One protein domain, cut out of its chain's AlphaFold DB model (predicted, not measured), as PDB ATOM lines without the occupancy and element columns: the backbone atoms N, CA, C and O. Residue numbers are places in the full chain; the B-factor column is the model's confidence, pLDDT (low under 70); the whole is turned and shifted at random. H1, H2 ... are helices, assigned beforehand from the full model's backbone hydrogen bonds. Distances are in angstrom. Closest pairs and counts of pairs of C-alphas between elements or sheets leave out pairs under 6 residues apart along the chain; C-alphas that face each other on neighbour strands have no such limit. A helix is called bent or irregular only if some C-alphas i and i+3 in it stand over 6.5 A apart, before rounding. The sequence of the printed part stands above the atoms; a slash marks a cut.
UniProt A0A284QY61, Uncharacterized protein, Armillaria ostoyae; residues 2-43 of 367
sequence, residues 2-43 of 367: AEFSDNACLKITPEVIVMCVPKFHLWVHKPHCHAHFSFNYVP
ATOM      1  N   ALA A   2     172.926 148.986 177.689       46.75
ATOM      2  CA  ALA A   2     171.585 148.403 177.690       46.75
ATOM      3  C   ALA A   2     170.847 148.923 176.446       46.75
ATOM      4  O   ALA A   2     170.801 150.136 176.245       46.75
ATOM      5  N   GLU A   3     170.360 148.025 175.590       50.62
ATOM      6  CA  GLU A   3     169.505 148.402 174.463       50.62
ATOM      7  C   GLU A   3     168.245 149.071 175.018       50.62
ATOM      8  O   GLU A   3     167.586 148.548 175.920       50.62
ATOM      9  N   PHE A   4     167.944 150.270 174.522       59.62
ATOM     10  CA  PHE A   4     166.682 150.931 174.818       59.62
ATOM     11  C   PHE A   4     165.546 150.037 174.306       59.62
ATOM     12  O   PHE A   4     165.629 149.532 173.192       59.62
ATOM     13  N   SER A   5     164.498 149.817 175.109       65.31
ATOM     14  CA  SER A   5     163.354 148.993 174.683       65.31
ATOM     15  C   SER A   5     162.785 149.508 173.357       65.31
ATOM     16  O   SER A   5     162.720 150.724 173.199       65.31
ATOM     17  N   ASP A   6     162.263 148.647 172.481       60.78
ATOM     18  CA  ASP A   6     161.651 149.041 171.191       60.78
ATOM     19  C   ASP A   6     160.577 150.145 171.305       60.78
ATOM     20  O   ASP A   6     160.317 150.889 170.361       60.78
ATOM     21  N   ASN A   7     159.971 150.303 172.487       60.69
ATOM     22  CA  ASN A   7     159.006 151.364 172.795       60.69
ATOM     23  C   ASN A   7     159.640 152.754 173.013       60.69
ATOM     24  O   ASN A   7     158.922 153.743 173.107       60.69
ATOM     25  N   ALA A   8     160.966 152.831 173.124       57.66
ATOM     26  CA  ALA A   8     161.743 154.059 173.261       57.66
ATOM     27  C   ALA A   8     162.259 154.581 171.907       57.66
ATOM     28  O   ALA A   8     162.798 155.685 171.839       57.66
ATOM     29  N   CYS A   9     162.077 153.821 170.821       57.59
ATOM     30  CA  CYS A   9     162.344 154.293 169.469       57.59
ATOM     31  C   CYS A   9     161.144 155.103 168.956       57.59
ATOM     32  O   CYS A   9     160.036 154.583 168.813       57.59
ATOM     33  N   LEU A  10     161.370 156.385 168.655       61.56
ATOM     34  CA  LEU A  10     160.400 157.236 167.966       61.56
ATOM     35  C   LEU A  10     160.042 156.607 166.613       61.56
ATOM     36  O   LEU A  10     160.871 156.529 165.708       61.56
ATOM     37  N   LYS A  11     158.795 156.151 166.471       63.53
ATOM     38  CA  LYS A  11     158.257 155.660 165.197       63.53
ATOM     39  C   LYS A  11     157.916 156.861 164.318       63.53
ATOM     40  O   LYS A  11     156.822 157.405 164.409       63.53
ATOM     41  N   ILE A  12     158.873 157.292 163.501       70.75
ATOM     42  CA  ILE A  12     158.679 158.381 162.540       70.75
ATOM     43  C   ILE A  12     157.909 157.818 161.340       70.75
ATOM     44  O   ILE A  12     158.467 157.075 160.533       70.75
ATOM     45  N   THR A  13     156.621 158.139 161.225       73.88
ATOM     46  CA  THR A  13     155.863 157.920 159.986       73.88
ATOM     47  C   THR A  13     155.983 159.160 159.092       73.88
ATOM     48  O   THR A  13     156.140 160.265 159.615       73.88
ATOM     49  N   PRO A  14     155.899 159.027 157.753       71.25
ATOM     50  CA  PRO A  14     155.971 160.177 156.842       71.25
ATOM     51  C   PRO A  14     154.942 161.273 157.152       71.25
ATOM     52  O   PRO A  14     155.206 162.447 156.935       71.25
ATOM     53  N   GLU A  15     153.797 160.887 157.713       69.12
ATOM     54  CA  GLU A  15     152.701 161.775 158.123       69.12
ATOM     55  C   GLU A  15     153.053 162.669 159.327       69.12
ATOM     56  O   GLU A  15     152.379 163.666 159.564       69.12
ATOM     57  N   VAL A  16     154.101 162.327 160.086       73.50
ATOM     58  CA  VAL A  16     154.563 163.072 161.274       73.50
ATOM     59  C   VAL A  16     155.739 163.999 160.933       73.50
ATOM     60  O   VAL A  16     156.132 164.834 161.746       73.50
ATOM     61  N   ILE A  17     156.308 163.885 159.728       80.69
ATOM     62  CA  ILE A  17     157.423 164.728 159.293       80.69
ATOM     63  C   ILE A  17     156.873 166.068 158.808       80.69
ATOM     64  O   ILE A  17     156.263 166.161 157.744       80.69
ATOM     65  N   VAL A  18     157.142 167.122 159.575       82.62
ATOM     66  CA  VAL A  18     156.876 168.502 159.168       82.62
ATOM     67  C   VAL A  18     158.161 169.091 158.604       82.62
ATOM     68  O   VAL A  18     159.205 169.063 159.252       82.62
ATOM     69  N   MET A  19     158.087 169.609 157.380       87.50
ATOM     70  CA  MET A  19     159.196 170.336 156.773       87.50
ATOM     71  C   MET A  19     159.147 171.786 157.237       87.50
ATOM     72  O   MET A  19     158.096 172.418 157.172       87.50
ATOM     73  N   CYS A  20     160.289 172.315 157.649       90.00
ATOM     74  CA  CYS A  20     160.438 173.696 158.085       90.00
ATOM     75  C   CYS A  20     161.723 174.286 157.500       90.00
ATOM     76  O   CYS A  20     162.628 173.556 157.093       90.00
ATOM     77  N   VAL A  21     161.805 175.615 157.471       91.12
ATOM     78  CA  VAL A  21     163.004 176.347 157.057       91.12
ATOM     79  C   VAL A  21     163.610 177.022 158.290       91.12
ATOM     80  O   VAL A  21     162.869 177.691 159.022       91.12
ATOM     81  N   PRO A  22     164.927 176.878 158.540       90.94
ATOM     82  CA  PRO A  22     165.606 177.577 159.629       90.94
ATOM     83  C   PRO A  22     165.315 179.087 159.618       90.94
ATOM     84  O   PRO A  22     165.150 179.711 158.564       90.94
ATOM     85  N   LYS A  23     165.170 179.679 160.810       88.62
ATOM     86  CA  LYS A  23     164.599 181.031 160.978       88.62
ATOM     87  C   LYS A  23     165.388 182.135 160.264       88.62
ATOM     88  O   LYS A  23     164.783 183.121 159.844       88.62
ATOM     89  N   PHE A  24     166.707 182.007 160.157       86.00
ATOM     90  CA  PHE A  24     167.583 182.951 159.468       86.00
ATOM     91  C   PHE A  24     167.358 182.910 157.954       86.00
ATOM     92  O   PHE A  24     167.236 183.958 157.318       86.00
ATOM     93  N   HIS A  25     167.214 181.708 157.395       89.94
ATOM     94  CA  HIS A  25     167.013 181.501 155.959       89.94
ATOM     95  C   HIS A  25     165.588 181.806 155.504       89.94
ATOM     96  O   HIS A  25     165.393 182.216 154.361       89.94
ATOM     97  N   LEU A  26     164.597 181.674 156.394       88.12
ATOM     98  CA  LEU A  26     163.173 181.839 156.082       88.12
ATOM     99  C   LEU A  26     162.871 183.136 155.315       88.12
ATOM    100  O   LEU A  26     162.110 183.113 154.350       88.12
ATOM    101  N   TRP A  27     163.515 184.246 155.680       81.44
ATOM    102  CA  TRP A  27     163.304 185.554 155.050       81.44
ATOM    103  C   TRP A  27     163.763 185.641 153.592       81.44
ATOM    104  O   TRP A  27     163.260 186.481 152.851       81.44
ATOM    105  N   VAL A  28     164.694 184.782 153.170       85.75
ATOM    106  CA  VAL A  28     165.192 184.724 151.784       85.75
ATOM    107  C   VAL A  28     164.235 183.932 150.885       85.75
ATOM    108  O   VAL A  28     164.288 184.037 149.660       85.75
ATOM    109  N   HIS A  29     163.315 183.162 151.472       87.06
ATOM    110  CA  HIS A  29     162.265 182.494 150.715       87.06
ATOM    111  C   HIS A  29     161.157 183.468 150.296       87.06
ATOM    112  O   HIS A  29     160.988 184.553 150.853       87.06
ATOM    113  N   LYS A  30     160.354 183.041 149.315       82.62
ATOM    114  CA  LYS A  30     159.140 183.753 148.898       82.62
ATOM    115  C   LYS A  30     158.166 183.933 150.081       82.62
ATOM    116  O   LYS A  30     158.103 183.034 150.921       82.62
ATOM    117  N   PRO A  31     157.348 185.003 150.114       80.12
ATOM    118  CA  PRO A  31     156.449 185.304 151.236       80.12
ATOM    119  C   PRO A  31     155.542 184.146 151.663       80.12
ATOM    120  O   PRO A  31     155.368 183.904 152.851       80.12
ATOM    121  N   HIS A  32     155.050 183.361 150.701       81.50
ATOM    122  CA  HIS A  32     154.240 182.171 150.973       81.50
ATOM    123  C   HIS A  32     154.943 181.138 151.876       81.50
ATOM    124  O   HIS A  32     154.313 180.396 152.611       81.50
ATOM    125  N   CYS A  33     156.276 181.073 151.856       86.75
ATOM    126  CA  CYS A  33     157.008 180.155 152.723       86.75
ATOM    127  C   CYS A  33     157.070 180.627 154.183       86.75
ATOM    128  O   CYS A  33     157.287 179.801 155.067       86.75
ATOM    129  N   HIS A  34     156.907 181.930 154.443       86.88
ATOM    130  CA  HIS A  34     157.162 182.539 155.756       86.88
ATOM    131  C   HIS A  34     156.176 182.085 156.827       86.88
ATOM    132  O   HIS A  34     156.535 182.075 158.000       86.88
ATOM    133  N   ALA A  35     154.957 181.701 156.447       87.38
ATOM    134  CA  ALA A  35     154.008 181.097 157.372       87.38
ATOM    135  C   ALA A  35     154.091 179.564 157.342       87.38
ATOM    136  O   ALA A  35     154.262 178.938 158.384       87.38
ATOM    137  N   HIS A  36     154.044 178.960 156.151       87.56
ATOM    138  CA  HIS A  36     153.944 177.504 155.984       87.56
ATOM    139  C   HIS A  36     155.132 176.708 156.517       87.56
ATOM    140  O   HIS A  36     154.943 175.584 156.966       87.56
ATOM    141  N   PHE A  37     156.345 177.261 156.464       89.31
ATOM    142  CA  PHE A  37     157.564 176.555 156.875       89.31
ATOM    143  C   PHE A  37     158.213 177.160 158.125       89.31
ATOM    144  O   PHE A  37     159.386 176.910 158.406       89.31
ATOM    145  N   SER A  38     157.479 177.988 158.870       89.62
ATOM    146  CA  SER A  38     158.002 178.658 160.057       89.62
ATOM    147  C   SER A  38     157.817 177.823 161.311       89.62
ATOM    148  O   SER A  38     156.696 177.520 161.715       89.62
ATOM    149  N   PHE A  39     158.917 177.580 162.026       89.12
ATOM    150  CA  PHE A  39     158.898 176.939 163.344       89.12
ATOM    151  C   PHE A  39     158.001 177.642 164.368       89.12
ATOM    152  O   PHE A  39     157.556 177.013 165.320       89.12
ATOM    153  N   ASN A  40     157.723 178.939 164.195       87.62
ATOM    154  CA  ASN A  40     156.857 179.673 165.120       87.62
ATOM    155  C   ASN A  40     155.384 179.250 165.024       87.62
ATOM    156  O   ASN A  40     154.634 179.505 165.963       87.62
ATOM    157  N   TYR A  41     154.980 178.643 163.906       86.25
ATOM    158  CA  TYR A  41     153.596 178.250 163.644       86.25
ATOM    159  C   TYR A  41     153.391 176.735 163.638       86.25
ATOM    160  O   TYR A  41     152.274 176.274 163.434       86.25
ATOM    161  N   VAL A  42     154.446 175.956 163.893       86.25
ATOM    162  CA  VAL A  42     154.367 174.496 163.969       86.25
ATOM    163  C   VAL A  42     154.135 174.065 165.420       86.25
ATOM    164  O   VAL A  42     155.001 174.284 166.278       86.25
ATOM    165  N   PRO A  43     152.996 173.416 165.729       82.69
ATOM    166  CA  PRO A  43     152.738 172.902 167.066       82.69
ATOM    167  C   PRO A  43     153.824 171.915 167.506       82.69
ATOM    168  O   PRO A  43     154.153 170.967 166.799       82.69
TER     169      PRO A  43
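This is residues 2 to 43 of the 367 residues of an uncharacterized protein of Armillaria ostoyae (UniProt A0A284QY61). With little regular structure, the printed part is a long free arm, residues 2 to 17, leading to a small head that holds two short helices, H1 and then H2. The arm makes most of the length. The printed part has 42 residues, 10 of them in the two named helices, with no named strand; the class is all helix. It is extended, with a radius of gyration of the C-alphas of 15.3 A and spans of 46 by 20 by 14 A.

H1, residues 23 to 26, and H2, residues 31 to 36, are close but not clearly touching; their closest C-alphas, of Leu 26 and His 34, are 6.1 A apart. H1 is too short for an O i to N i+4 pair; in H2, 0 of 2 such pairs and 1 of 3 O i to N i+3 pairs are within hydrogen-bond range.

H1 begins at C-alpha 23 (164.599, 181.031, 160.978) and is 5.2 A long. H2 is 9.5 A long and ends at C-alpha 36 (153.944, 177.504, 155.984). H2 is neither bent nor irregular, but only just: C-alphas 32 and 35 are 6.5 A apart.

The C-alphas farthest apart, of Ala 2 and Pro 31, are 47.9 A apart. The printed part has no cut, and the link from H1 to H2 is tight. Residues 2 to 11 and residue 15 have pLDDT under 70.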